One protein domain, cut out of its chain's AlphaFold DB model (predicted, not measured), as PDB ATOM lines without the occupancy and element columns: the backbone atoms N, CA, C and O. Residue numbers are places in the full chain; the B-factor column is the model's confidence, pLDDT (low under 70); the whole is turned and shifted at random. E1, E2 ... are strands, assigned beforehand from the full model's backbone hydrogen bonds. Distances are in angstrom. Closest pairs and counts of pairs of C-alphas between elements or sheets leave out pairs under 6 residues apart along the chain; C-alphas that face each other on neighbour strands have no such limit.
ATOM      1  N   ASN A 184       1.707 132.376  22.462       61.44
ATOM      2  CA  ASN A 184       0.531 132.762  21.683       61.44
ATOM      3  C   ASN A 184       0.775 132.467  20.185       61.44
ATOM      4  O   ASN A 184       1.095 133.383  19.426       61.44
ATOM      5  N   ASP A 185       0.606 131.213  19.751       52.94
ATOM      6  CA  ASP A 185       0.441 130.875  18.323       52.94
ATOM      7  C   ASP A 185      -1.066 130.965  17.968       52.94
ATOM      8  O   ASP A 185      -1.872 130.377  18.695       52.94
ATOM      9  N   PRO A 186      -1.500 131.674  16.902       39.34
ATOM     10  CA  PRO A 186      -2.921 131.853  16.556       39.34
ATOM     11  C   PRO A 186      -3.730 130.606  16.131       39.34
ATOM     12  O   PRO A 186      -4.775 130.761  15.495       39.34
ATOM     13  N   ILE A 187      -3.283 129.380  16.425       40.78
ATOM     14  CA  ILE A 187      -3.969 128.142  16.011       40.78
ATOM     15  C   ILE A 187      -5.252 127.945  16.836       40.78
ATOM     16  O   ILE A 187      -5.250 127.972  18.067       40.78
ATOM     17  N   SER A 188      -6.379 127.784  16.144       35.03
ATOM     18  CA  SER A 188      -7.710 128.008  16.705       35.03
ATOM     19  C   SER A 188      -8.362 126.775  17.350       35.03
ATOM     20  O   SER A 188      -8.626 125.761  16.716       35.03
ATOM     21  N   ALA A 189      -8.722 126.945  18.624       36.94
ATOM     22  CA  ALA A 189      -9.917 126.407  19.283       36.94
ATOM     23  C   ALA A 189     -10.360 124.950  18.985       36.94
ATOM     24  O   ALA A 189     -11.243 124.707  18.163       36.94
ATOM     25  N   MET A 190      -9.955 124.022  19.863       33.41
ATOM     26  CA  MET A 190     -10.888 123.001  20.374       33.41
ATOM     27  C   MET A 190     -11.361 123.396  21.790       33.41
ATOM     28  O   MET A 190     -10.605 124.055  22.504       33.41
ATOM     29  N   PRO A 191     -12.598 123.074  22.229       33.66
ATOM     30  CA  PRO A 191     -13.226 123.867  23.296       33.66
ATOM     31  C   PRO A 191     -12.868 123.509  24.755       33.66
ATOM     32  O   PRO A 191     -13.359 124.204  25.650       33.66
ATOM     33  N   PHE A 192     -12.084 122.450  25.023       33.38
ATOM     34  CA  PHE A 192     -12.050 121.824  26.363       33.38
ATOM     35  C   PHE A 192     -10.690 121.451  26.998       33.38
ATOM     36  O   PHE A 192     -10.674 121.321  28.220       33.38
ATOM     37  N   ASN A 193      -9.574 121.333  26.267       39.16
ATOM     38  CA  ASN A 193      -8.312 120.792  26.825       39.16
ATOM     39  C   ASN A 193      -7.278 121.876  27.208       39.16
ATOM     40  O   ASN A 193      -7.457 123.059  26.907       39.16
ATOM     41  N   LEU A 194      -6.202 121.468  27.895       49.62
ATOM     42  CA  LEU A 194      -5.084 122.341  28.266       49.62
ATOM     43  C   LEU A 194      -4.193 122.623  27.042       49.62
ATOM     44  O   LEU A 194      -4.006 121.779  26.168       49.62
ATOM     45  N   PHE A 195      -3.627 123.827  26.965       55.88
ATOM     46  CA  PHE A 195      -2.803 124.246  25.830       55.88
ATOM     47  C   PHE A 195      -1.335 123.845  26.019       55.88
ATOM     48  O   PHE A 195      -0.725 124.134  27.052       55.88
ATOM     49  N   LYS A 196      -0.750 123.230  24.987       55.31
ATOM     50  CA  LYS A 196       0.667 122.849  24.930       55.31
ATOM     51  C   LYS A 196       1.284 123.357  23.633       55.31
ATOM     52  O   LYS A 196       0.791 123.057  22.550       55.31
ATOM     53  N   ILE A 197       2.362 124.125  23.753       59.31
ATOM     54  CA  ILE A 197       3.137 124.661  22.630       59.31
ATOM     55  C   ILE A 197       4.511 124.006  22.707       59.31
ATOM     56  O   ILE A 197       5.353 124.414  23.511       59.31
ATOM     57  N   ILE A 198       4.706 122.947  21.917       56.81
ATOM     58  CA  ILE A 198       5.977 122.220  21.830       56.81
ATOM     59  C   ILE A 198       6.998 123.119  21.131       56.81
ATOM     60  O   ILE A 198       6.796 123.541  19.997       56.81
ATOM     61  N   MET A 199       8.107 123.386  21.811       56.91
ATOM     62  CA  MET A 199       9.241 124.155  21.300       56.91
ATOM     63  C   MET A 199      10.346 123.242  20.764       56.91
ATOM     64  O   MET A 199      10.997 123.560  19.773       56.91
ATOM     65  N   MET A 200      10.566 122.106  21.431       60.31
ATOM     66  CA  MET A 200      11.495 121.061  21.010       60.31
ATOM     67  C   MET A 200      10.966 119.686  21.414       60.31
ATOM     68  O   MET A 200      10.218 119.552  22.382       60.31
ATOM     69  N   HIS A 201      11.428 118.665  20.698       56.38
ATOM     70  CA  HIS A 201      11.204 117.259  21.009       56.38
ATOM     71  C   HIS A 201      12.558 116.522  21.066       56.38
ATOM     72  O   HIS A 201      13.552 116.967  20.484       56.38
ATOM     73  N   GLY A 202      12.606 115.381  21.750       54.91
ATOM     74  CA  GLY A 202      13.682 114.399  21.655       54.91
ATOM     75  C   GLY A 202      13.339 113.116  22.411       54.91
ATOM     76  O   GLY A 202      12.944 113.189  23.564       54.91
ATOM     77  N   ALA A 203      13.496 111.953  21.764       51.69
ATOM     78  CA  ALA A 203      13.541 110.636  22.421       51.69
ATOM     79  C   ALA A 203      12.448 110.374  23.486       51.69
ATOM     80  O   ALA A 203      12.748 110.047  24.627       51.69
ATOM     81  N   GLY A 204      11.176 110.544  23.112       57.16
ATOM     82  CA  GLY A 204      10.034 110.338  24.014       57.16
ATOM     83  C   GLY A 204       9.669 111.536  24.900       57.16
ATOM     84  O   GLY A 204       8.671 111.461  25.609       57.16
ATOM     85  N   PHE A 205      10.406 112.650  24.829       66.31
ATOM     86  CA  PHE A 205      10.163 113.868  25.610       66.31
ATOM     87  C   PHE A 205       9.941 115.111  24.733       66.31
ATOM     88  O   PHE A 205      10.454 115.217  23.615       66.31
ATOM     89  N   SER A 206       9.187 116.069  25.270       69.56
ATOM     90  CA  SER A 206       8.912 117.391  24.693       69.56
ATOM     91  C   SER A 206       9.233 118.481  25.705       69.56
ATOM     92  O   SER A 206       9.022 118.291  26.901       69.56
ATOM     93  N   CYS A 207       9.656 119.658  25.242       73.44
ATOM     94  CA  CYS A 207       9.702 120.861  26.070       73.44
ATOM     95  C   CYS A 207       9.080 122.067  25.364       73.44
ATOM     96  O   CYS A 207       9.058 122.139  24.134       73.44
ATOM     97  N   GLY A 208       8.589 123.036  26.134       75.62
ATOM     98  CA  GLY A 208       7.874 124.198  25.605       75.62
ATOM     99  C   GLY A 208       6.946 124.832  26.636       75.62
ATOM    100  O   GLY A 208       7.172 124.690  27.838       75.62
ATOM    101  N   PHE A 209       5.902 125.532  26.187       76.50
ATOM    102  CA  PHE A 209       4.900 126.085  27.101       76.50
ATOM    103  C   PHE A 209       3.804 125.060  27.403       76.50
ATOM    104  O   PHE A 209       3.176 124.530  26.490       76.50
ATOM    105  N   HIS A 210       3.546 124.835  28.689       74.25
ATOM    106  CA  HIS A 210       2.498 123.960  29.206       74.25
ATOM    107  C   HIS A 210       1.518 124.801  30.028       74.25
ATOM    108  O   HIS A 210       1.916 125.453  31.000       74.25
ATOM    109  N   SER A 211       0.239 124.827  29.648       70.25
ATOM    110  CA  SER A 211      -0.758 125.629  30.360       70.25
ATOM    111  C   SER A 211      -1.109 125.009  31.714       70.25
ATOM    112  O   SER A 211      -1.276 123.794  31.825       70.25
ATOM    113  N   LYS A 212      -1.229 125.858  32.729       67.62
ATOM    114  CA  LYS A 212      -1.772 125.557  34.060       67.62
ATOM    115  C   LYS A 212      -3.287 125.770  34.094       67.62
ATOM    116  O   LYS A 212      -4.004 125.069  34.799       67.62
ATOM    117  N   ASP A 213      -3.742 126.761  33.337       64.94
ATOM    118  CA  ASP A 213      -5.130 127.098  33.039       64.94
ATOM    119  C   ASP A 213      -5.161 127.872  31.704       64.94
ATOM    120  O   ASP A 213      -4.125 128.062  31.069       64.94
ATOM    121  N   ARG A 214      -6.333 128.351  31.267       62.00
ATOM    122  CA  ARG A 214      -6.503 129.051  29.973       62.00
ATOM    123  C   ARG A 214      -5.585 130.267  29.765       62.00
ATOM    124  O   ARG A 214      -5.325 130.634  28.620       62.00
ATOM    125  N   ASN A 215      -5.147 130.914  30.845       69.75
ATOM    126  CA  ASN A 215      -4.455 132.198  30.802       69.75
ATOM    127  C   ASN A 215      -3.048 132.152  31.417       69.75
ATOM    128  O   ASN A 215      -2.309 133.121  31.237       69.75
ATOM    129  N   SER A 216      -2.677 131.085  32.136       76.69
ATOM    130  CA  SER A 216      -1.375 130.972  32.802       76.69
ATOM    131  C   SER A 216      -0.583 129.720  32.404       76.69
ATOM    132  O   SER A 216      -1.127 128.623  32.268       76.69
ATOM    133  N   PHE A 217       0.726 129.891  32.207       80.06
ATOM    134  CA  PHE A 217       1.614 128.903  31.591       80.06
ATOM    135  C   PHE A 217       2.915 128.715  32.377       80.06
ATOM    136  O   PHE A 217       3.408 129.624  33.054       80.06
ATOM    137  N   TYR A 218       3.515 127.542  32.215       81.06
ATOM    138  CA  TYR A 218       4.897 127.269  32.589       81.06
ATOM    139  C   TYR A 218       5.743 126.992  31.344       81.06
ATOM    140  O   TYR A 218       5.233 126.420  30.384       81.06
ATOM    141  N   PHE A 219       7.035 127.326  31.377       82.44
ATOM    142  CA  PHE A 219       8.012 126.653  30.519       82.44
ATOM    143  C   PHE A 219       8.383 125.318  31.182       82.44
ATOM    144  O   PHE A 219       8.722 125.289  32.369       82.44
ATOM    145  N   ALA A 220       8.230 124.216  30.452       74.00
ATOM    146  CA  ALA A 220       8.134 122.875  31.017       74.00
ATOM    147  C   ALA A 220       8.754 121.792  30.119       74.00
ATOM    148  O   ALA A 220       9.016 122.033  28.939       74.00
ATOM    149  N   ILE A 221       8.935 120.592  30.683       73.69
ATOM    150  CA  ILE A 221       9.290 119.347  29.975       73.69
ATOM    151  C   ILE A 221       8.244 118.278  30.331       73.69
ATOM    152  O   ILE A 221       7.848 118.201  31.492       73.69
ATOM    153  N   TRP A 222       7.800 117.470  29.362       68.88
ATOM    154  CA  TRP A 222       6.816 116.386  29.528       68.88
ATOM    155  C   TRP A 222       7.163 115.138  28.689       68.88
ATOM    156  O   TRP A 222       7.912 115.251  27.715       68.88
ATOM    157  N   LYS A 223       6.630 113.950  29.037       61.38
ATOM    158  CA  LYS A 223       6.685 112.763  28.147       61.38
ATOM    159  C   LYS A 223       5.734 113.007  26.967       61.38
ATOM    160  O   LYS A 223       4.632 113.520  27.150       61.38
ATOM    161  N   SER A 224       6.165 112.678  25.756       59.12
ATOM    162  CA  SER A 224       5.429 112.935  24.509       59.12
ATOM    163  C   SER A 224       4.471 111.818  24.104       59.12
ATOM    164  O   SER A 224       3.580 112.041  23.287       59.12
ATOM    165  N   GLU A 225       4.701 110.606  24.603       54.56
ATOM    166  CA  GLU A 225       3.936 109.419  24.226       54.56
ATOM    167  C   GLU A 225       2.631 109.351  25.024       54.56
ATOM    168  O   GLU A 225       2.611 109.602  26.228       54.56
ATOM    169  N   TYR A 226       1.537 109.059  24.320       48.31
ATOM    170  CA  TYR A 226       0.167 109.265  24.790       48.31
ATOM    171  C   TYR A 226      -0.454 107.931  25.232       48.31
ATOM    172  O   TYR A 226      -0.525 106.995  24.434       48.31
ATOM    173  N   SER A 227      -0.927 107.841  26.478       38.00
ATOM    174  CA  SER A 227      -1.496 106.616  27.064       38.00
ATOM    175  C   SER A 227      -2.863 106.878  27.713       38.00
ATOM    176  O   SER A 227      -2.960 107.040  28.927       38.00
ATOM    177  N   GLY A 228      -3.924 106.912  26.900       41.19
ATOM    178  CA  GLY A 228      -5.294 107.245  27.333       41.19
ATOM    179  C   GLY A 228      -5.701 108.682  26.985       41.19
ATOM    180  O   GLY A 228      -4.954 109.371  26.305       41.19
ATOM    181  N   ASP A 229      -6.889 109.123  27.412       36.62
ATOM    182  CA  ASP A 229      -7.410 110.483  27.142       36.62
ATOM    183  C   ASP A 229      -6.737 111.588  27.989       36.62
ATOM    184  O   ASP A 229      -6.941 112.777  27.727       36.62
ATOM    185  N   ASP A 230      -5.933 111.221  28.993       45.44
ATOM    186  CA  ASP A 230      -5.313 112.156  29.935       45.44
ATOM    187  C   ASP A 230      -4.170 112.988  29.327       45.44
ATOM    188  O   ASP A 230      -3.385 112.544  28.489       45.44
ATOM    189  N   ASP A 231      -4.079 114.240  29.775       50.53
ATOM    190  CA  ASP A 231      -3.215 115.270  29.199       50.53
ATOM    191  C   ASP A 231      -1.766 115.129  29.747       50.53
ATOM    192  O   ASP A 231      -1.558 115.368  30.938       50.53
ATOM    193  N   PRO A 232      -0.733 114.786  28.939       51.88
ATOM    194  CA  PRO A 232       0.579 114.328  29.434       51.88
ATOM    195  C   PRO A 232       1.280 115.248  30.454       51.88
ATOM    196  O   PRO A 232       1.345 116.464  30.269       51.88
ATOM    197  N   GLU A 233       1.834 114.651  31.513       59.28
ATOM    198  CA  GLU A 233       2.288 115.339  32.731       59.28
ATOM    199  C   GLU A 233       3.613 116.121  32.575       59.28
ATOM    200  O   GLU A 233       4.560 115.677  31.919       59.28
ATOM    201  N   ALA A 234       3.713 117.278  33.241       63.41
ATOM    202  CA  ALA A 234       4.907 118.124  33.257       63.41
ATOM    203  C   ALA A 234       5.966 117.664  34.284       63.41
ATOM    204  O   ALA A 234       5.995 118.118  35.430       63.41
ATOM    205  N   LEU A 235       6.897 116.832  33.814       59.84
ATOM    206  CA  LEU A 235       8.060 116.283  34.530       59.84
ATOM    207  C   LEU A 235       9.008 117.359  35.107       59.84
ATOM    208  O   LEU A 235       9.740 117.109  36.065       59.84
ATOM    209  N   TRP A 236       9.032 118.560  34.515       72.38
ATOM    210  CA  TRP A 236       9.833 119.701  34.979       72.38
ATOM    211  C   TRP A 236       9.149 121.031  34.669       72.38
ATOM    212  O   TRP A 236       8.497 121.162  33.635       72.38
ATOM    213  N   LEU A 237       9.339 122.031  35.540       72.56
ATOM    214  CA  LEU A 237       8.756 123.373  35.435       72.56
ATOM    215  C   LEU A 237       9.809 124.438  35.782       72.56
ATOM    216  O   LEU A 237      10.193 124.560  36.946       72.56
ATOM    217  N   ALA A 238      10.207 125.259  34.812       75.62
ATOM    218  CA  ALA A 238      11.175 126.345  34.995       75.62
ATOM    219  C   ALA A 238      10.703 127.389  36.021       75.62
ATOM    220  O   ALA A 238      11.432 127.815  36.915       75.62
ATOM    221  N   ASN A 239       9.439 127.789  35.892       79.38
ATOM    222  CA  ASN A 239       8.829 128.905  36.604       79.38
ATOM    223  C   ASN A 239       7.683 128.458  37.529       79.38
ATOM    224  O   ASN A 239       6.685 129.165  37.663       79.38
ATOM    225  N   ARG A 240       7.822 127.297  38.195       66.56
ATOM    226  CA  ARG A 240       6.811 126.719  39.117       66.56
ATOM    227  C   ARG A 240       6.195 127.763  40.068       66.56
ATOM    228  O   ARG A 240       4.977 127.815  40.230       66.56
ATOM    229  N   ASN A 241       7.033 128.630  40.637       65.12
ATOM    230  CA  ASN A 241       6.639 129.634  41.633       65.12
ATOM    231  C   ASN A 241       5.941 130.874  41.036       65.12
ATOM    232  O   ASN A 241       5.272 131.602  41.767       65.12
ATOM    233  N   ALA A 279      26.234 127.728  22.560       64.06
ATOM    234  CA  ALA A 279      26.161 127.520  21.117       64.06
ATOM    235  C   ALA A 279      24.899 126.762  20.674       64.06
ATOM    236  O   ALA A 279      24.475 126.892  19.524       64.06
ATOM    237  N   SER A 280      24.307 125.940  21.547       65.00
ATOM    238  CA  SER A 280      23.111 125.156  21.216       65.00
ATOM    239  C   SER A 280      22.275 124.766  22.437       65.00
ATOM    240  O   SER A 280      22.776 124.716  23.560       65.00
ATOM    241  N   MET A 281      21.003 124.455  22.176       73.56
ATOM    242  CA  MET A 281      20.057 123.829  23.100       73.56
ATOM    243  C   MET A 281      19.657 122.452  22.552       73.56
ATOM    244  O   MET A 281      19.521 122.293  21.336       73.56
ATOM    245  N   ARG A 282      19.493 121.446  23.420       66.62
ATOM    246  CA  ARG A 282      19.212 120.051  23.032       66.62
ATOM    247  C   ARG A 282      18.340 119.342  24.074       66.62
ATOM    248  O   ARG A 282      18.588 119.479  25.265       66.62
ATOM    249  N   MET A 283      17.383 118.527  23.626       67.56
ATOM    250  CA  MET A 283      16.726 117.507  24.456       67.56
ATOM    251  C   MET A 283      17.554 116.210  24.403       67.56
ATOM    252  O   MET A 283      17.854 115.720  23.311       67.56
ATOM    253  N   MET A 284      17.968 115.687  25.556       61.75
ATOM    254  CA  MET A 284      18.690 114.414  25.687       61.75
ATOM    255  C   MET A 284      17.737 113.217  25.771       61.75
ATOM    256  O   MET A 284      16.558 113.369  26.077       61.75
ATOM    257  N   GLU A 285      18.272 112.014  25.562       56.28
ATOM    258  CA  GLU A 285      17.519 110.746  25.622       56.28
ATOM    259  C   GLU A 285      17.058 110.383  27.048       56.28
ATOM    260  O   GLU A 285      16.129 109.610  27.233       56.28
ATOM    261  N   THR A 286      17.628 111.040  28.061       55.72
ATOM    262  CA  THR A 286      17.177 111.030  29.463       55.72
ATOM    263  C   THR A 286      16.071 112.053  29.773       55.72
ATOM    264  O   THR A 286      15.750 112.264  30.940       55.72
ATOM    265  N   GLY A 287      15.548 112.768  28.770       60.44
ATOM    266  CA  GLY A 287      14.577 113.856  28.946       60.44
ATOM    267  C   GLY A 287      15.168 115.178  29.449       60.44
ATOM    268  O   GLY A 287      14.438 116.154  29.627       60.44
ATOM    269  N   MET A 288      16.486 115.265  29.658       66.81
ATOM    270  CA  MET A 288      17.131 116.507  30.095       66.81
ATOM    271  C   MET A 288      17.218 117.534  28.963       66.81
ATOM    272  O   MET A 288      17.743 117.240  27.889       66.81
ATOM    273  N   LEU A 289      16.762 118.763  29.216       75.19
ATOM    274  CA  LEU A 289      17.081 119.911  28.371       75.19
ATOM    275  C   LEU A 289      18.480 120.394  28.757       75.19
ATOM    276  O   LEU A 289      18.712 120.680  29.928       75.19
ATOM    277  N   VAL A 290      19.398 120.494  27.796       75.38
ATOM    278  CA  VAL A 290      20.775 120.956  28.022       75.38
ATOM    279  C   VAL A 290      21.128 122.136  27.125       75.38
ATOM    280  O   VAL A 290      20.745 122.178  25.954       75.38
ATOM    281  N   LEU A 291      21.905 123.070  27.672       79.50
ATOM    282  CA  LEU A 291      22.644 124.081  26.920       79.50
ATOM    283  C   LEU A 291      24.101 123.631  26.790       79.50
ATOM    284  O   LEU A 291      24.698 123.173  27.768       79.50
ATOM    285  N   GLN A 292      24.672 123.761  25.593       72.31
ATOM    286  CA  GLN A 292      26.038 123.324  25.285       72.31
ATOM    287  C   GLN A 292      26.857 124.431  24.610       72.31
ATOM    288  O   GLN A 292      26.320 125.203  23.810       72.31
ATOM    289  N   ASP A 293      28.158 124.482  24.903       72.00
ATOM    290  CA  ASP A 293      29.125 125.359  24.231       72.00
ATOM    291  C   ASP A 293      29.514 124.845  22.825       72.00
ATOM    292  O   ASP A 293      29.084 123.776  22.379       72.00
ATOM    293  N   HIS A 294      30.371 125.589  22.115       69.75
ATOM    294  CA  HIS A 294      30.873 125.202  20.785       69.75
ATOM    295  C   HIS A 294      31.698 123.896  20.758       69.75
ATOM    296  O   HIS A 294      31.941 123.355  19.678       69.75
ATOM    297  N   ASN A 295      32.115 123.373  21.916       65.25
ATOM    298  CA  ASN A 295      32.842 122.112  22.069       65.25
ATOM    299  C   ASN A 295      31.910 120.944  22.462       65.25
ATOM    300  O   ASN A 295      32.374 119.813  22.612       65.25
ATOM    301  N   ASN A 296      30.597 121.189  22.575       58.75
ATOM    302  CA  ASN A 296      29.566 120.299  23.128       58.75
ATOM    303  C   ASN A 296      29.650 120.079  24.656       58.75
ATOM    304  O   ASN A 296      28.973 119.187  25.182       58.75
ATOM    305  N   LYS A 297      30.425 120.881  25.398       62.75
ATOM    306  CA  LYS A 297      30.415 120.848  26.867       62.75
ATOM    307  C   LYS A 297      29.070 121.375  27.367       62.75
ATOM    308  O   LYS A 297      28.659 122.466  26.984       62.75
ATOM    309  N   ILE A 298      28.405 120.620  28.243       68.56
ATOM    310  CA  ILE A 298      27.185 121.078  28.922       68.56
ATOM    311  C   ILE A 298      27.543 122.236  29.865       68.56
ATOM    312  O   ILE A 298      28.474 122.129  30.666       68.56
ATOM    313  N   VAL A 299      26.807 123.339  29.743       72.06
ATOM    314  CA  VAL A 299      26.975 124.567  30.540       72.06
ATOM    315  C   VAL A 299      25.758 124.880  31.418       72.06
ATOM    316  O   VAL A 299      25.906 125.546  32.437       72.06
ATOM    317  N   TRP A 300      24.584 124.338  31.077       78.25
ATOM    318  CA  TRP A 300      23.386 124.300  31.924       78.25
ATOM    319  C   TRP A 300      22.526 123.080  31.562       78.25
ATOM    320  O   TRP A 300      22.556 122.633  30.413       78.25
ATOM    321  N   GLN A 301      21.739 122.568  32.511       71.94
ATOM    322  CA  GLN A 301      20.745 121.519  32.269       71.94
ATOM    323  C   GLN A 301      19.517 121.647  33.188       71.94
ATOM    324  O   GLN A 301      19.616 122.191  34.287       71.94
ATOM    325  N   SER A 302      18.364 121.128  32.756       68.56
ATOM    326  CA  SER A 302      17.092 121.243  33.492       68.56
ATOM    327  C   SER A 302      17.034 120.407  34.772       68.56
ATOM    328  O   SER A 302      16.532 120.870  35.797       68.56
ATOM    329  N   PHE A 303      17.540 119.175  34.721       60.78
ATOM    330  CA  PHE A 303      17.548 118.241  35.843       60.78
ATOM    331  C   PHE A 303      18.959 118.143  36.420       60.78
ATOM    332  O   PHE A 303      19.879 117.715  35.730       60.78
ATOM    333  N   GLY A 304      19.120 118.525  37.689       48.81
ATOM    334  CA  GLY A 304      20.422 118.597  38.353       48.81
ATOM    335  C   GLY A 304      21.173 119.866  37.968       48.81
ATOM    336  O   GLY A 304      21.716 119.980  36.875       48.81
ATOM    337  N   ASN A 305      21.170 120.846  38.865       43.44
ATOM    338  CA  ASN A 305      21.668 122.181  38.558       43.44
ATOM    339  C   ASN A 305      23.191 122.293  38.719       43.44
ATOM    340  O   ASN A 305      23.780 121.562  39.515       43.44
ATOM    341  N   THR A 306      23.802 123.272  38.044       42.03
ATOM    342  CA  THR A 306      25.158 123.719  38.381       42.03
ATOM    343  C   THR A 306      25.192 124.250  39.821       42.03
ATOM    344  O   THR A 306      24.280 124.961  40.249       42.03
ATOM    345  N   ALA A 307      26.232 123.905  40.588       36.31
ATOM    346  CA  ALA A 307      26.329 124.103  42.048       36.31
ATOM    347  C   ALA A 307      26.440 125.571  42.545       36.31
ATOM    348  O   ALA A 307      27.084 125.863  43.551       36.31
ATOM    349  N   HIS A 308      25.834 126.530  41.841       36.66
ATOM    350  CA  HIS A 308      25.845 127.961  42.166       36.66
ATOM    351  C   HIS A 308      24.447 128.561  42.402       36.66
ATOM    352  O   HIS A 308      24.343 129.736  42.747       36.66
ATOM    353  N   VAL A 309      23.374 127.763  42.305       37.28
ATOM    354  CA  VAL A 309      22.040 128.137  42.811       37.28
ATOM    355  C   VAL A 309      21.477 126.982  43.635       37.28
ATOM    356  O   VAL A 309      21.290 125.883  43.114       37.28
ATOM    357  N   SER A 310      21.201 127.238  44.915       44.75
ATOM    358  CA  SER A 310      20.659 126.252  45.855       44.75
ATOM    359  C   SER A 310      19.245 125.823  45.456       44.75
ATOM    360  O   SER A 310      18.320 126.640  45.492       44.75
ATOM    361  N   THR A 311      19.056 124.548  45.123       63.41
ATOM    362  CA  THR A 311      17.739 123.985  44.795       63.41
ATOM    363  C   THR A 311      17.170 123.231  45.992       63.41
ATOM    364  O   THR A 311      17.835 122.366  46.560       63.41
ATOM    365  N   SER A 312      15.933 123.556  46.372       73.06
ATOM    366  CA  SER A 312      15.217 122.937  47.491       73.06
ATOM    367  C   SER A 312      13.882 122.380  47.008       73.06
ATOM    368  O   SER A 312      13.099 123.104  46.393       73.06
ATOM    369  N   TRP A 313      13.606 121.123  47.337       79.75
ATOM    370  CA  TRP A 313      12.335 120.444  47.094       79.75
ATOM    371  C   TRP A 313      11.674 120.131  48.437       79.75
ATOM    372  O   TRP A 313      12.355 119.700  49.366       79.75
ATOM    373  N   THR A 314      10.359 120.317  48.543       81.31
ATOM    374  CA  THR A 314       9.600 120.094  49.785       81.31
ATOM    375  C   THR A 314       8.498 119.075  49.530       81.31
ATOM    376  O   THR A 314       7.746 119.226  48.568       81.31
ATOM    377  N   ASN A 315       8.324 118.087  50.410       80.50
ATOM    378  CA  ASN A 315       7.293 117.045  50.258       80.50
ATOM    379  C   ASN A 315       5.847 117.502  50.569       80.50
ATOM    380  O   ASN A 315       4.969 116.674  50.796       80.50
ATOM    381  N   ASN A 316       5.601 118.816  50.577       67.12
ATOM    382  CA  ASN A 316       4.330 119.447  50.942       67.12
ATOM    383  C   ASN A 316       3.805 120.444  49.897       67.12
ATOM    384  O   ASN A 316       2.906 121.222  50.208       67.12
ATOM    385  N   ASP A 317       4.361 120.450  48.681       51.19
ATOM    386  CA  ASP A 317       3.867 121.282  47.577       51.19
ATOM    387  C   ASP A 317       2.403 120.915  47.247       51.19
ATOM    388  O   ASP A 317       2.159 119.823  46.729       51.19
ATOM    389  N   PRO A 318       1.405 121.790  47.498       39.56
ATOM    390  CA  PRO A 318       0.001 121.453  47.263       39.56
ATOM    391  C   PRO A 318      -0.366 121.351  45.773       39.56
ATOM    392  O   PRO A 318      -1.548 121.184  45.462       39.56
ATOM    393  N   LYS A 319       0.593 121.569  44.854       40.62
ATOM    394  CA  LYS A 319       0.389 121.611  43.400       40.62
ATOM    395  C   LYS A 319       1.518 120.949  42.590       40.62
ATOM    396  O   LYS A 319       1.812 121.398  41.482       40.62
ATOM    397  N   SER A 320       2.042 119.809  43.052       41.31
ATOM    398  CA  SER A 320       2.364 118.727  42.104       41.31
ATOM    399  C   SER A 320       1.051 118.307  41.430       41.31
ATOM    400  O   SER A 320       0.168 117.751  42.080       41.31
ATOM    401  N   ALA A 321       0.860 118.695  40.169       35.28
ATOM    402  CA  ALA A 321      -0.463 118.793  39.552       35.28
ATOM    403  C   ALA A 321      -0.987 117.464  38.972       35.28
ATOM    404  O   ALA A 321      -1.348 117.404  37.801       35.28
ATOM    405  N   ILE A 322      -1.094 116.435  39.817       38.91
ATOM    406  CA  ILE A 322      -1.843 115.203  39.535       38.91
ATOM    407  C   ILE A 322      -2.957 115.079  40.588       38.91
ATOM    408  O   ILE A 322      -2.647 115.066  41.781       38.91
ATOM    409  N   PRO A 323      -4.242 114.935  40.212       32.03
ATOM    410  CA  PRO A 323      -5.297 114.604  41.176       32.03
ATOM    411  C   PRO A 323      -5.200 113.168  41.735       32.03
ATOM    412  O   PRO A 323      -5.888 112.854  42.702       32.03
ATOM    413  N   TYR A 324      -4.344 112.327  41.136       38.06
ATOM    414  CA  TYR A 324      -4.368 110.858  41.211       38.06
ATOM    415  C   TYR A 324      -3.029 110.207  41.616       38.06
ATOM    416  O   TYR A 324      -2.842 109.014  41.425       38.06
ATOM    417  N   ASN A 325      -2.049 110.954  42.151       46.34
ATOM    418  CA  ASN A 325      -0.797 110.327  42.618       46.34
ATOM    419  C   ASN A 325      -0.128 111.053  43.803       46.34
ATOM    420  O   ASN A 325       1.046 111.418  43.782       46.34
ATOM    421  N   LEU A 326      -0.891 111.262  44.883       51.16
ATOM    422  CA  LEU A 326      -0.487 111.991  46.104       51.16
ATOM    423  C   LEU A 326       0.569 111.273  46.986       51.16
ATOM    424  O   LEU A 326       0.690 111.585  48.172       51.16
ATOM    425  N   TYR A 327       1.294 110.298  46.440       59.81
ATOM    426  CA  TYR A 327       2.214 109.416  47.166       59.81
ATOM    427  C   TYR A 327       3.693 109.697  46.876       59.81
ATOM    428  O   TYR A 327       4.531 109.535  47.765       59.81
ATOM    429  N   ASN A 328       4.010 110.169  45.664       67.31
ATOM    430  CA  ASN A 328       5.378 110.396  45.203       67.31
ATOM    431  C   ASN A 328       5.560 111.843  44.724       67.31
ATOM    432  O   ASN A 328       4.756 112.350  43.949       67.31
ATOM    433  N   ILE A 329       6.639 112.505  45.149       73.75
ATOM    434  CA  ILE A 329       6.987 113.870  44.727       73.75
ATOM    435  C   ILE A 329       8.359 113.823  44.064       73.75
ATOM    436  O   ILE A 329       9.392 113.687  44.725       73.75
ATOM    437  N   ILE A 330       8.347 113.903  42.736       73.62
ATOM    438  CA  ILE A 330       9.515 113.668  41.892       73.62
ATOM    439  C   ILE A 330      10.494 114.846  41.983       73.62
ATOM    440  O   ILE A 330      10.111 116.015  41.904       73.62
ATOM    441  N   VAL A 331      11.773 114.510  42.145       71.56
ATOM    442  CA  VAL A 331      12.918 115.434  42.137       71.56
ATOM    443  C   VAL A 331      13.632 115.372  40.787       71.56
ATOM    444  O   VAL A 331      14.034 116.412  40.259       71.56
ATOM    445  N   MET A 332      13.761 114.173  40.206       71.31
ATOM    446  CA  MET A 332      14.407 113.949  38.913       71.31
ATOM    447  C   MET A 332      13.861 112.712  38.188       71.31
ATOM    448  O   MET A 332      13.594 111.683  38.808       71.31
ATOM    449  N   HIS A 333      13.776 112.803  36.858       70.38
ATOM    450  CA  HIS A 333      13.618 111.664  35.953       70.38
ATOM    451  C   HIS A 333      14.959 111.291  35.305       70.38
ATOM    452  O   HIS A 333      15.776 112.163  35.009       70.38
ATOM    453  N   GLY A 334      15.156 109.997  35.058       66.75
ATOM    454  CA  GLY A 334      16.035 109.470  34.011       66.75
ATOM    455  C   GLY A 334      15.204 108.790  32.914       66.75
ATOM    456  O   GLY A 334      14.008 109.044  32.796       66.75
ATOM    457  N   ALA A 335      15.814 107.889  32.139       67.88
ATOM    458  CA  ALA A 335      15.115 107.167  31.066       67.88
ATOM    459  C   ALA A 335      14.158 106.067  31.584       67.88
ATOM    460  O   ALA A 335      12.982 106.065  31.237       67.88
ATOM    461  N   ARG A 336      14.646 105.150  32.439       74.62
ATOM    462  CA  ARG A 336      13.872 104.003  32.979       74.62
ATOM    463  C   ARG A 336      13.432 104.179  34.449       74.62
ATOM    464  O   ARG A 336      12.579 103.446  34.947       74.62
ATOM    465  N   PHE A 337      14.007 105.154  35.160       83.25
ATOM    466  CA  PHE A 337      13.874 105.333  36.615       83.25
ATOM    467  C   PHE A 337      13.637 106.800  36.996       83.25
ATOM    468  O   PHE A 337      13.956 107.705  36.221       83.25
ATOM    469  N   SER A 338      13.120 107.040  38.199       82.19
ATOM    470  CA  SER A 338      12.969 108.371  38.805       82.19
ATOM    471  C   SER A 338      13.459 108.369  40.251       82.19
ATOM    472  O   SER A 338      13.514 107.316  40.888       82.19
ATOM    473  N   CYS A 339      13.780 109.551  40.779       87.56
ATOM    474  CA  CYS A 339      14.047 109.745  42.200       87.56
ATOM    475  C   CYS A 339      13.303 110.961  42.773       87.56
ATOM    476  O   CYS A 339      12.912 111.890  42.056       87.56
ATOM    477  N   GLY A 340      13.088 110.951  44.086       87.69
ATOM    478  CA  GLY A 340      12.323 111.972  44.798       87.69
ATOM    479  C   GLY A 340      11.818 111.482  46.147       87.69
ATOM    480  O   GLY A 340      12.338 110.508  46.687       87.69
ATOM    481  N   PHE A 341      10.812 112.154  46.700       88.25
ATOM    482  CA  PHE A 341      10.132 111.665  47.898       88.25
ATOM    483  C   PHE A 341       9.144 110.555  47.524       88.25
ATOM    484  O   PHE A 341       8.353 110.728  46.599       88.25
ATOM    485  N   HIS A 342       9.160 109.458  48.276       88.00
ATOM    486  CA  HIS A 342       8.274 108.300  48.143       88.00
ATOM    487  C   HIS A 342       7.557 108.030  49.466       88.00
ATOM    488  O   HIS A 342       8.178 108.123  50.530       88.00
ATOM    489  N   SER A 343       6.271 107.685  49.418       85.31
ATOM    490  CA  SER A 343       5.481 107.292  50.587       85.31
ATOM    491  C   SER A 343       4.412 106.257  50.220       85.31
ATOM    492  O   SER A 343       3.838 106.312  49.138       85.31
ATOM    493  N   LYS A 344       4.100 105.333  51.141       78.56
ATOM    494  CA  LYS A 344       2.936 104.425  51.037       78.56
ATOM    495  C   LYS A 344       1.786 104.789  51.993       78.56
ATOM    496  O   LYS A 344       0.722 104.191  51.909       78.56
ATOM    497  N   ASP A 345       1.975 105.760  52.891       75.62
ATOM    498  CA  ASP A 345       1.013 106.126  53.950       75.62
ATOM    499  C   ASP A 345       0.673 107.635  54.005       75.62
ATOM    500  O   ASP A 345      -0.234 108.029  54.738       75.62
ATOM    501  N   ARG A 346       1.384 108.474  53.232       71.94
ATOM    502  CA  ARG A 346       1.348 109.955  53.225       71.94
ATOM    503  C   ARG A 346       1.759 110.635  54.543       71.94
ATOM    504  O   ARG A 346       1.631 111.852  54.659       71.94
ATOM    505  N   ASN A 347       2.306 109.882  55.498       76.06
ATOM    506  CA  ASN A 347       2.853 110.398  56.761       76.06
ATOM    507  C   ASN A 347       4.378 110.227  56.831       76.06
ATOM    508  O   ASN A 347       5.080 111.108  57.330       76.06
ATOM    509  N   SER A 348       4.867 109.102  56.309       86.88
ATOM    510  CA  SER A 348       6.252 108.647  56.313       86.88
ATOM    511  C   SER A 348       6.826 108.779  54.904       86.88
ATOM    512  O   SER A 348       6.427 108.046  53.994       86.88
ATOM    513  N   PHE A 349       7.763 109.706  54.710       89.50
ATOM    514  CA  PHE A 349       8.409 109.945  53.420       89.50
ATOM    515  C   PHE A 349       9.877 109.508  53.427       89.50
ATOM    516  O   PHE A 349      10.609 109.680  54.406       89.50
ATOM    517  N   TYR A 350      10.322 108.994  52.285       92.88
ATOM    518  CA  TYR A 350      11.697 108.570  52.042       92.88
ATOM    519  C   TYR A 350      12.231 109.259  50.789       92.88
ATOM    520  O   TYR A 350      11.504 109.333  49.802       92.88
ATOM    521  N   PHE A 351      13.481 109.726  50.781       94.31
ATOM    522  CA  PHE A 351      14.151 110.022  49.514       94.31
ATOM    523  C   PHE A 351      14.577 108.693  48.878       94.31
ATOM    524  O   PHE A 351      15.273 107.892  49.505       94.31
ATOM    525  N   ALA A 352      14.082 108.430  47.671       93.75
ATOM    526  CA  ALA A 352      14.051 107.098  47.083       93.75
ATOM    527  C   ALA A 352      14.286 107.112  45.569       93.75
ATOM    528  O   ALA A 352      14.160 108.153  44.922       93.75
ATOM    529  N   ILE A 353      14.560 105.928  45.016       92.62
ATOM    530  CA  ILE A 353      14.582 105.633  43.573       92.62
ATOM    531  C   ILE A 353      13.508 104.582  43.269       92.62
ATOM    532  O   ILE A 353      13.330 103.651  44.054       92.62
ATOM    533  N   TRP A 354      12.812 104.701  42.138       88.81
ATOM    534  CA  TRP A 354      11.829 103.719  41.654       88.81
ATOM    535  C   TRP A 354      11.826 103.631  40.118       88.81
ATOM    536  O   TRP A 354      12.324 104.535  39.439       88.81
ATOM    537  N   LYS A 355      11.282 102.540  39.551       82.69
ATOM    538  CA  LYS A 355      11.019 102.445  38.099       82.69
ATOM    539  C   LYS A 355       9.963 103.466  37.694       82.69
ATOM    540  O   LYS A 355       9.001 103.668  38.430       82.69
ATOM    541  N   GLN A 356      10.077 104.022  36.494       73.94
ATOM    542  CA  GLN A 356       8.917 104.637  35.852       73.94
ATOM    543  C   GLN A 356       8.001 103.512  35.351       73.94
ATOM    544  O   GLN A 356       8.441 102.661  34.582       73.94
ATOM    545  N   SER A 357       6.757 103.476  35.827       65.12
ATOM    546  CA  SER A 357       5.711 102.595  35.303       65.12
ATOM    547  C   SER A 357       4.894 103.318  34.236       65.12
ATOM    548  O   SER A 357       4.725 104.538  34.281       65.12
ATOM    549  N   GLU A 358       4.352 102.562  33.285       48.47
ATOM    550  CA  GLU A 358       3.219 103.037  32.492       48.47
ATOM    551  C   GLU A 358       1.950 102.769  33.313       48.47
ATOM    552  O   GLU A 358       1.736 101.654  33.787       48.47
ATOM    553  N   TYR A 359       1.180 103.826  33.583       47.97
ATOM    554  CA  TYR A 359       0.136 103.855  34.615       47.97
ATOM    555  C   TYR A 359      -0.912 102.734  34.461       47.97
ATOM    556  O   TYR A 359      -1.623 102.675  33.458       47.97
ATOM    557  N   SER A 360      -1.082 101.909  35.503       38.75
ATOM    558  CA  SER A 360      -2.088 100.833  35.564       38.75
ATOM    559  C   SER A 360      -3.024 100.914  36.782       38.75
ATOM    560  O   SER A 360      -3.378  99.888  37.362       38.75
ATOM    561  N   GLY A 361      -3.469 102.123  37.147       40.50
ATOM    562  CA  GLY A 361      -4.552 102.351  38.119       40.50
ATOM    563  C   GLY A 361      -4.187 103.218  39.332       40.50
ATOM    564  O   GLY A 361      -3.022 103.500  39.587       40.50
ATOM    565  N   ASP A 362      -5.222 103.626  40.073       41.06
ATOM    566  CA  ASP A 362      -5.202 104.625  41.168       41.06
ATOM    567  C   ASP A 362      -4.558 104.107  42.486       41.06
ATOM    568  O   ASP A 362      -4.336 104.875  43.421       41.06
ATOM    569  N   ASP A 363      -4.251 102.802  42.566       51.22
ATOM    570  CA  ASP A 363      -3.736 102.111  43.766       51.22
ATOM    571  C   ASP A 363      -2.263 101.637  43.659       51.22
ATOM    572  O   ASP A 363      -1.663 101.266  44.674       51.22
ATOM    573  N   ASP A 364      -1.650 101.619  42.466       62.09
ATOM    574  CA  ASP A 364      -0.344 100.964  42.248       62.09
ATOM    575  C   ASP A 364       0.850 101.908  42.488       62.09
ATOM    576  O   ASP A 364       1.445 102.482  41.572       62.09
ATOM    577  N   ILE A 365       1.193 102.102  43.767       70.25
ATOM    578  CA  ILE A 365       2.353 102.903  44.184       70.25
ATOM    579  C   ILE A 365       3.647 102.136  43.836       70.25
ATOM    580  O   ILE A 365       3.947 101.142  44.512       70.25
ATOM    581  N   PRO A 366       4.477 102.612  42.881       77.00
ATOM    582  CA  PRO A 366       5.630 101.864  42.377       77.00
ATOM    583  C   PRO A 366       6.612 101.511  43.498       77.00
ATOM    584  O   PRO A 366       6.860 102.315  44.402       77.00
ATOM    585  N   GLU A 367       7.185 100.307  43.464       84.69
ATOM    586  CA  GLU A 367       8.101  99.867  44.519       84.69
ATOM    587  C   GLU A 367       9.410 100.676  44.497       84.69
ATOM    588  O   GLU A 367       9.981 100.965  43.444       84.69
ATOM    589  N   ALA A 368       9.878 101.054  45.690       89.56
ATOM    590  CA  ALA A 368      11.136 101.767  45.854       89.56
ATOM    591  C   ALA A 368      12.291 100.761  45.842       89.56
ATOM    592  O   ALA A 368      12.280  99.790  46.595       89.56
ATOM    593  N   LEU A 369      13.278 101.027  44.993       91.56
ATOM    594  CA  LEU A 369      14.426 100.162  44.709       91.56
ATOM    595  C   LEU A 369      15.711 100.639  45.395       91.56
ATOM    596  O   LEU A 369      16.718  99.944  45.386       91.56
ATOM    597  N   TRP A 370      15.673 101.829  45.993       94.00
ATOM    598  CA  TRP A 370      16.716 102.372  46.856       94.00
ATOM    599  C   TRP A 370      16.097 103.413  47.793       94.00
ATOM    600  O   TRP A 370      15.141 104.096  47.409       94.00
ATOM    601  N   LEU A 371      16.617 103.527  49.018       93.69
ATOM    602  CA  LEU A 371      16.052 104.351  50.093       93.69
ATOM    603  C   LEU A 371      17.167 105.001  50.926       93.69
ATOM    604  O   LEU A 371      17.822 104.327  51.721       93.69
ATOM    605  N   ALA A 372      17.327 106.320  50.813       94.88
ATOM    606  CA  ALA A 372      18.360 107.084  51.516       94.88
ATOM    607  C   ALA A 372      18.213 107.044  53.049       94.88
ATOM    608  O   ALA A 372      19.175 106.838  53.786       94.88
ATOM    609  N   ASN A 373      16.988 107.249  53.535       94.88
ATOM    610  CA  ASN A 373      16.664 107.448  54.949       94.88
ATOM    611  C   ASN A 373      15.763 106.332  55.511       94.88
ATOM    612  O   ASN A 373      14.884 106.594  56.328       94.88
ATOM    613  N   ARG A 374      15.967 105.076  55.085       91.56
ATOM    614  CA  ARG A 374      15.095 103.928  55.423       91.56
ATOM    615  C   ARG A 374      14.816 103.730  56.924       91.56
ATOM    616  O   ARG A 374      13.730 103.298  57.288       91.56
ATOM    617  N   ASN A 375      15.769 104.083  57.790       93.06
ATOM    618  CA  ASN A 375      15.645 103.977  59.251       93.06
ATOM    619  C   ASN A 375      15.078 105.239  59.929       93.06
ATOM    620  O   ASN A 375      14.808 105.216  61.126       93.06
ATOM    621  N   MET A 376      14.931 106.343  59.193       94.44
ATOM    622  CA  MET A 376      14.461 107.639  59.692       94.44
ATOM    623  C   MET A 376      13.556 108.304  58.636       94.44
ATOM    624  O   MET A 376      13.996 109.229  57.949       94.44
ATOM    625  N   PRO A 377      12.310 107.824  58.445       93.19
ATOM    626  CA  PRO A 377      11.336 108.491  57.580       93.19
ATOM    627  C   PRO A 377      11.104 109.940  58.020       93.19
ATOM    628  O   PRO A 377      11.059 110.233  59.215       93.19
ATOM    629  N   VAL A 378      10.929 110.838  57.051       94.00
ATOM    630  CA  VAL A 378      10.658 112.262  57.299       94.00
ATOM    631  C   VAL A 378       9.165 112.576  57.175       94.00
ATOM    632  O   VAL A 378       8.432 111.896  56.454       94.00
ATOM    633  N   ARG A 379       8.710 113.607  57.887       91.31
ATOM    634  CA  ARG A 379       7.311 114.055  57.947       91.31
ATOM    635  C   ARG A 379       6.952 114.963  56.772       91.31
ATOM    636  O   ARG A 379       7.812 115.436  56.033       91.31
ATOM    637  N   GLN A 380       5.668 115.284  56.649       86.50
ATOM    638  CA  GLN A 380       5.197 116.422  55.857       86.50
ATOM    639  C   GLN A 380       5.920 117.742  56.220       86.50
ATOM    640  O   GLN A 380       6.000 118.102  57.394       86.50
ATOM    641  N   ASN A 381       6.325 118.506  55.200       85.25
ATOM    642  CA  ASN A 381       7.190 119.703  55.197       85.25
ATOM    643  C   ASN A 381       8.704 119.441  55.320       85.25
ATOM    644  O   ASN A 381       9.475 120.390  55.470       85.25
ATOM    645  N   ALA A 382       9.146 118.192  55.195       91.19
ATOM    646  CA  ALA A 382      10.555 117.871  55.008       91.19
ATOM    647  C   ALA A 382      11.109 118.446  53.693       91.19
ATOM    648  O   ALA A 382      10.391 118.583  52.695       91.19
ATOM    649  N   THR A 383      12.405 118.761  53.687       89.88
ATOM    650  CA  THR A 383      13.101 119.391  52.558       89.88
ATOM    651  C   THR A 383      14.324 118.595  52.123       89.88
ATOM    652  O   THR A 383      15.171 118.235  52.937       89.88
ATOM    653  N   LEU A 384      14.434 118.352  50.819       91.12
ATOM    654  CA  LEU A 384      15.659 117.906  50.164       91.12
ATOM    655  C   LEU A 384      16.331 119.152  49.586       91.12
ATOM    656  O   LEU A 384      15.668 119.952  48.926       91.12
ATOM    657  N   GLN A 385      17.621 119.341  49.842       85.12
ATOM    658  CA  GLN A 385      18.358 120.548  49.477       85.12
ATOM    659  C   GLN A 385      19.692 120.166  48.842       85.12
ATOM    660  O   GLN A 385      20.487 119.460  49.457       85.12
ATOM    661  N   PHE A 386      19.948 120.662  47.633       81.25
ATOM    662  CA  PHE A 386      21.279 120.629  47.033       81.25
ATOM    663  C   PHE A 386      21.973 121.960  47.335       81.25
ATOM    664  O   PHE A 386      21.479 123.033  46.964       81.25
ATOM    665  N   LEU A 387      23.058 121.889  48.103       80.06
ATOM    666  CA  LEU A 387      23.715 123.037  48.717       80.06
ATOM    667  C   LEU A 387      24.835 123.604  47.819       80.06
ATOM    668  O   LEU A 387      25.430 122.860  47.039       80.06
ATOM    669  N   PRO A 388      25.177 124.908  47.925       68.44
ATOM    670  CA  PRO A 388      26.229 125.527  47.103       68.44
ATOM    671  C   PRO A 388      27.660 125.018  47.358       68.44
ATOM    672  O   PRO A 388      28.579 125.401  46.639       68.44
ATOM    673  N   ASP A 389      27.869 124.194  48.387       78.88
ATOM    674  CA  ASP A 389      29.124 123.480  48.651       78.88
ATOM    675  C   ASP A 389      29.185 122.099  47.967       78.88
ATOM    676  O   ASP A 389      30.245 121.470  47.960       78.88
ATOM    677  N   GLY A 390      28.087 121.640  47.356       79.94
ATOM    678  CA  GLY A 390      27.993 120.363  46.653       79.94
ATOM    679  C   GLY A 390      27.390 119.208  47.462       79.94
ATOM    680  O   GLY A 390      27.396 118.076  46.973       79.94
ATOM    681  N   ASP A 391      26.880 119.444  48.675       90.31
ATOM    682  CA  ASP A 391      26.173 118.423  49.463       90.31
ATOM    683  C   ASP A 391      24.691 118.293  49.067       90.31
ATOM    684  O   ASP A 391      24.012 119.292  48.811       90.31
ATOM    685  N   LEU A 392      24.165 117.065  49.039       92.88
ATOM    686  CA  LEU A 392      22.736 116.788  48.887       92.88
ATOM    687  C   LEU A 392      22.189 116.308  50.234       92.88
ATOM    688  O   LEU A 392      22.419 115.169  50.637       92.88
ATOM    689  N   VAL A 393      21.451 117.180  50.923       95.31
ATOM    690  CA  VAL A 393      20.968 116.953  52.291       95.31
ATOM    691  C   VAL A 393      19.450 116.798  52.352       95.31
ATOM    692  O   VAL A 393      18.707 117.528  51.699       95.31
ATOM    693  N   LEU A 394      18.980 115.879  53.192       96.81
ATOM    694  CA  LEU A 394      17.575 115.692  53.541       96.81
ATOM    695  C   LEU A 394      17.348 116.143  54.986       96.81
ATOM    696  O   LEU A 394      18.000 115.653  55.914       96.81
ATOM    697  N   ARG A 395      16.400 117.059  55.176       95.81
ATOM    698  CA  ARG A 395      15.987 117.593  56.476       95.81
ATOM    699  C   ARG A 395      14.521 117.303  56.740       95.81
ATOM    700  O   ARG A 395      13.699 117.443  55.839       95.81
ATOM    701  N   ASP A 396      14.193 116.954  57.976       95.31
ATOM    702  CA  ASP A 396      12.804 116.794  58.408       95.31
ATOM    703  C   ASP A 396      12.102 118.162  58.579       95.31
ATOM    704  O   ASP A 396      12.717 119.222  58.450       95.31
ATOM    705  N   ALA A 397      10.801 118.145  58.865       90.88
ATOM    706  CA  ALA A 397       9.910 119.307  58.919       90.88
ATOM    707  C   ALA A 397      10.266 120.394  59.960       90.88
ATOM    708  O   ALA A 397       9.723 121.496  59.910       90.88
ATOM    709  N   ASP A 398      11.159 120.102  60.907       93.62
ATOM    710  CA  ASP A 398      11.720 121.050  61.886       93.62
ATOM    711  C   ASP A 398      13.157 121.501  61.548       93.62
ATOM    712  O   ASP A 398      13.776 122.248  62.307       93.62
ATOM    713  N   GLY A 399      13.687 121.082  60.395       92.44
ATOM    714  CA  GLY A 399      15.031 121.402  59.915       92.44
ATOM    715  C   GLY A 399      16.134 120.448  60.388       92.44
ATOM    716  O   GLY A 399      17.284 120.608  59.954       92.44
ATOM    717  N   ALA A 400      15.815 119.454  61.230       96.50
ATOM    718  CA  ALA A 400      16.767 118.434  61.665       96.50
ATOM    719  C   ALA A 400      17.359 117.681  60.462       96.50
ATOM    720  O   ALA A 400      16.632 117.271  59.560       96.50
ATOM    721  N   LEU A 401      18.684 117.506  60.437       96.56
ATOM    722  CA  LEU A 401      19.368 116.752  59.384       96.56
ATOM    723  C   LEU A 401      19.111 115.253  59.574       96.56
ATOM    724  O   LEU A 401      19.399 114.717  60.642       96.56
ATOM    725  N   VAL A 402      18.601 114.594  58.535       97.50
ATOM    726  CA  VAL A 402      18.236 113.167  58.554       97.50
ATOM    727  C   VAL A 402      19.143 112.335  57.652       97.50
ATOM    728  O   VAL A 402      19.507 111.219  58.015       97.50
ATOM    729  N   TRP A 403      19.543 112.867  56.496       97.50
ATOM    730  CA  TRP A 403      20.479 112.207  55.584       97.50
ATOM    731  C   TRP A 403      21.291 113.238  54.785       97.50
ATOM    732  O   TRP A 403      20.876 114.390  54.650       97.50
ATOM    733  N   SER A 404      22.458 112.838  54.287       96.25
ATOM    734  CA  SER A 404      23.374 113.657  53.486       96.25
ATOM    735  C   SER A 404      24.293 112.744  52.669       96.25
ATOM    736  O   SER A 404      24.670 111.668  53.144       96.25
ATOM    737  N   THR A 405      24.695 113.178  51.473       96.12
ATOM    738  CA  THR A 405      25.744 112.516  50.674       96.12
ATOM    739  C   THR A 405      27.156 112.739  51.226       96.12
ATOM    740  O   THR A 405      28.084 112.050  50.813       96.12
ATOM    741  N   ASN A 406      27.324 113.661  52.182       96.38
ATOM    742  CA  ASN A 406      28.594 114.099  52.774       96.38
ATOM    743  C   ASN A 406      29.595 114.644  51.732       96.38
ATOM    744  O   ASN A 406      30.809 114.573  51.924       96.38
ATOM    745  N   THR A 407      29.087 115.192  50.622       95.06
ATOM    746  CA  THR A 407      29.881 115.733  49.505       95.06
ATOM    747  C   THR A 407      30.218 117.222  49.625       95.06
ATOM    748  O   THR A 407      30.779 117.802  48.692       95.06
ATOM    749  N   SER A 408      29.935 117.836  50.775       91.94
ATOM    750  CA  SER A 408      30.358 119.189  51.164       91.94
ATOM    751  C   SER A 408      31.806 119.499  50.747       91.94
ATOM    752  O   SER A 408      32.758 118.908  51.257       91.94
ATOM    753  N   ASN A 409      31.992 120.494  49.878       87.94
ATOM    754  CA  ASN A 409      33.265 120.965  49.311       87.94
ATOM    755  C   ASN A 409      33.995 119.975  48.376       87.94
ATOM    756  O   ASN A 409      35.107 120.268  47.935       87.94
ATOM    757  N   MET A 410      33.387 118.849  47.983       88.25
ATOM    758  CA  MET A 410      33.996 117.859  47.071       88.25
ATOM    759  C   MET A 410      33.937 118.257  45.581       88.25
ATOM    760  O   MET A 410      34.084 117.412  44.702       88.25
ATOM    761  N   SER A 411      33.754 119.550  45.284       78.62
ATOM    762  CA  SER A 411      33.676 120.116  43.923       78.62
ATOM    763  C   SER A 411      32.590 119.494  43.030       78.62
ATOM    764  O   SER A 411      32.723 119.482  41.804       78.62
ATOM    765  N   VAL A 412      31.506 118.994  43.637       82.06
ATOM    766  CA  VAL A 412      30.319 118.538  42.904       82.06
ATOM    767  C   VAL A 412      29.770 119.703  42.084       82.06
ATOM    768  O   VAL A 412      29.532 120.789  42.606       82.06
ATOM    769  N   ALA A 413      29.573 119.467  40.792       67.75
ATOM    770  CA  ALA A 413      28.985 120.406  39.854       67.75
ATOM    771  C   ALA A 413      27.492 120.159  39.633       67.75
ATOM    772  O   ALA A 413      26.797 121.122  39.345       67.75
ATOM    773  N   GLY A 414      27.000 118.922  39.764       70.69
ATOM    774  CA  GLY A 414      25.585 118.591  39.577       70.69
ATOM    775  C   GLY A 414      25.230 117.159  39.985       70.69
ATOM    776  O   GLY A 414      26.054 116.431  40.539       70.69
ATOM    777  N   MET A 415      23.990 116.760  39.691       80.38
ATOM    778  CA  MET A 415      23.456 115.413  39.935       80.38
ATOM    779  C   MET A 415      22.727 114.878  38.694       80.38
ATOM    780  O   MET A 415      22.212 115.673  37.911       80.38
ATOM    781  N   ARG A 416      22.666 113.557  38.498       73.50
ATOM    782  CA  ARG A 416      21.941 112.929  37.376       73.50
ATOM    783  C   ARG A 416      21.385 111.551  37.719       73.50
ATOM    784  O   ARG A 416      21.953 110.836  38.540       73.50
ATOM    785  N   MET A 417      20.326 111.166  37.013       81.75
ATOM    786  CA  MET A 417      19.718 109.843  37.085       81.75
ATOM    787  C   MET A 417      20.134 109.008  35.866       81.75
ATOM    788  O   MET A 417      19.783 109.340  34.732       81.75
ATOM    789  N   MET A 418      20.902 107.943  36.092       81.81
ATOM    790  CA  MET A 418      21.414 107.059  35.040       81.81
ATOM    791  C   MET A 418      20.350 106.057  34.576       81.81
ATOM    792  O   MET A 418      19.444 105.695  35.327       81.81
ATOM    793  N   GLU A 419      20.478 105.557  33.344       77.12
ATOM    794  CA  GLU A 419      19.544 104.570  32.779       77.12
ATOM    795  C   GLU A 419      19.529 103.237  33.549       77.12
ATOM    796  O   GLU A 419      18.481 102.606  33.639       77.12
ATOM    797  N   THR A 420      20.642 102.867  34.191       83.81
ATOM    798  CA  THR A 420      20.760 101.705  35.096       83.81
ATOM    799  C   THR A 420      20.006 101.864  36.421       83.81
ATOM    800  O   THR A 420      19.927 100.917  37.199       83.81
ATOM    801  N   GLY A 421      19.490 103.058  36.720       87.81
ATOM    802  CA  GLY A 421      18.884 103.385  38.009       87.81
ATOM    803  C   GLY A 421      19.857 103.966  39.038       87.81
ATOM    804  O   GLY A 421      19.437 104.235  40.158       87.81
ATOM    805  N   ASN A 422      21.130 104.200  38.690       91.12
ATOM    806  CA  ASN A 422      22.077 104.856  39.595       91.12
ATOM    807  C   ASN A 422      21.843 106.378  39.643       91.12
ATOM    808  O   ASN A 422      21.903 107.050  38.612       91.12
ATOM    809  N   LEU A 423      21.630 106.937  40.834       92.12
ATOM    810  CA  LEU A 423      21.710 108.377  41.080       92.12
ATOM    811  C   LEU A 423      23.177 108.761  41.329       92.12
ATOM    812  O   LEU A 423      23.784 108.269  42.277       92.12
ATOM    813  N   GLU A 424      23.735 109.653  40.512       91.06
ATOM    814  CA  GLU A 424      25.117 110.142  40.635       91.06
ATOM    815  C   GLU A 424      25.174 111.631  41.002       91.06
ATOM    816  O   GLU A 424      24.433 112.439  40.444       91.06
ATOM    817  N   LEU A 425      26.136 112.010  41.848       90.00
ATOM    818  CA  LEU A 425      26.688 113.367  41.932       90.00
ATOM    819  C   LEU A 425      28.013 113.408  41.156       90.00
ATOM    820  O   LEU A 425      28.831 112.501  41.313       90.00
ATOM    821  N   TYR A 426      28.263 114.444  40.353       80.56
ATOM    822  CA  TYR A 426      29.453 114.536  39.487       80.56
ATOM    823  C   TYR A 426      30.113 115.924  39.501       80.56
ATOM    824  O   TYR A 426      29.461 116.919  39.804       80.56
ATOM    825  N   ASP A 427      31.408 115.994  39.175       77.31
ATOM    826  CA  ASP A 427      32.232 117.216  39.176       77.31
ATOM    827  C   ASP A 427      32.202 118.003  37.844       77.31
ATOM    828  O   ASP A 427      31.592 117.600  36.851       77.31
ATOM    829  N   VAL A 428      32.914 119.138  37.787       70.50
ATOM    830  CA  VAL A 428      33.018 119.996  36.580       70.50
ATOM    831  C   VAL A 428      33.720 119.338  35.377       70.50
ATOM    832  O   VAL A 428      33.713 119.907  34.277       70.50
ATOM    833  N   ASN A 429      34.324 118.164  35.586       69.81
ATOM    834  CA  ASN A 429      34.989 117.313  34.599       69.81
ATOM    835  C   ASN A 429      34.136 116.077  34.239       69.81
ATOM    836  O   ASN A 429      34.620 115.183  33.546       69.81
ATOM    837  N   ASN A 430      32.872 116.039  34.683       68.38
ATOM    838  CA  ASN A 430      31.905 114.954  34.500       68.38
ATOM    839  C   ASN A 430      32.210 113.653  35.279       68.38
ATOM    840  O   ASN A 430      31.540 112.638  35.061       68.38
ATOM    841  N   LYS A 431      33.186 113.671  36.196       80.25
ATOM    842  CA  LYS A 431      33.580 112.522  37.020       80.25
ATOM    843  C   LYS A 431      32.610 112.347  38.190       80.25
ATOM    844  O   LYS A 431      32.356 113.300  38.921       80.25
ATOM    845  N   THR A 432      32.140 111.125  38.419       88.19
ATOM    846  CA  THR A 432      31.333 110.756  39.592       88.19
ATOM    847  C   THR A 432      32.101 111.014  40.901       88.19
ATOM    848  O   THR A 432      33.267 110.632  41.044       88.19
ATOM    849  N   VAL A 433      31.443 111.697  41.841       93.50
ATOM    850  CA  VAL A 433      31.941 112.080  43.177       93.50
ATOM    851  C   VAL A 433      31.243 111.269  44.274       93.50
ATOM    852  O   VAL A 433      31.881 110.879  45.246       93.50
ATOM    853  N   TRP A 434      29.951 110.993  44.092       96.25
ATOM    854  CA  TRP A 434      29.120 110.126  44.931       96.25
ATOM    855  C   TRP A 434      28.107 109.411  44.038       96.25
ATOM    856  O   TRP A 434      27.706 109.965  43.012       96.25
ATOM    857  N   ASN A 435      27.671 108.209  44.408       94.44
ATOM    858  CA  ASN A 435      26.579 107.530  43.716       94.44
ATOM    859  C   ASN A 435      25.782 106.602  44.649       94.44
ATOM    860  O   ASN A 435      26.279 106.171  45.687       94.44
ATOM    861  N   SER A 436      24.544 106.284  44.265       94.75
ATOM    862  CA  SER A 436      23.639 105.440  45.060       94.75
ATOM    863  C   SER A 436      24.039 103.961  45.125       94.75
ATOM    864  O   SER A 436      23.711 103.291  46.104       94.75
TER     865      SER A 436
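AT A GLANCE: This is residues 184 to 241 and 279 to 436 of the 789 residues of an uncharacterized protein of Populus alba (UniProt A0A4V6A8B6). Five small antiparallel sheets make two lobes: in the first, the sheets E1 E2 E3 E4 and E5 E6 E7 meet near a few strand ends, and in the second, the sheets E9 E10 E11 E12, E8 E13 E14 E15 and E16 E17 E18 stand in a triangle. The lobes come together where E4 is near E9, and residues 186 to 191 stick out from the first lobe. The printed part has 216 residues, with E1 to E18 in order along the chain and no named helix. The class is all strand, though under half of the residues, 92, are in named elements. The whole is compact, with a radius of gyration of the C-alphas of 17.7 A and spans of 53 by 48 by 30 A.

HOW THE PARTS SIT: E1, residues 196 to 202, E2, 205 to 211, E3, 217 to 223, and E4, 234 to 237, form a strongly twisted sheet and a meander, each strand the antiparallel neighbour of the one before. Within hydrogen-bond range are N 199 and O 207, 2.8 A, N 208 and O 220, 3.0 A, and N 221 and O 236, 3.0 A. E5, 279 to 283, E6, 289 to 293, and E7, 298 to 301, make another meander, with N 282 and O 290 at 2.9 A and N 291 and O 300 at 2.9 A. The closest C-alphas of E1 and E5 are those of Gly 202 and Met 283, 5.2 A apart. E8, 311 to 314, is an edge strand beside the meander E13, 383 to 386, E14, 392 to 395, and E15, 401 to 404; N 313 and O 384 are 2.9 A apart, N 385 and O 393 2.8 A, N 394 and O 403 2.8 A. E9, 328 to 333, E10, 337 to 342, E11, 350 to 355, and E12, 368 to 371, form a strongly twisted meander, with N 331 and O 339 at 2.9 A, N 340 and O 352 at 3.1 A, N 353 and O 370 at 3.1 A. In the meander E16, 412 to 417, E17, 423 to 427, and E18, 432 to 435, N 416 and O 424 are 2.9 A apart, N 425 and O 434 2.8 A. The closest C-alphas of E4 and E9 are those of Leu 235 and His 333, 7.4 A; of E9 and E16, His 333 and Met 417, 6.5 A; of E11 and E14, Phe 351 and Leu 394, 7.8 A. E15 and E16 are apart.

IN THESE COORDINATES: E1 begins at C-alpha 196 (0.667, 122.849, 24.930) and is 15.9 A long. E2 measures 16.7 A, E3 17.3 A and E11 15.2 A. E18 ends at C-alpha 435 (26.579, 107.530, 43.716).

THE WHOLE: The C-alphas farthest apart, of Pro 186 and Asn 375, are 54.3 A apart. Residues 242 to 278 are not printed, and C-alphas 241 and 279 are 28.4 A apart across the cut. The links E8 to E9, E11 to E12 and E12 to E13 are long. The mean pLDDT of the printed part is 71.1; 94 residues are under 70, among them 184 to 206 and 316 to 328.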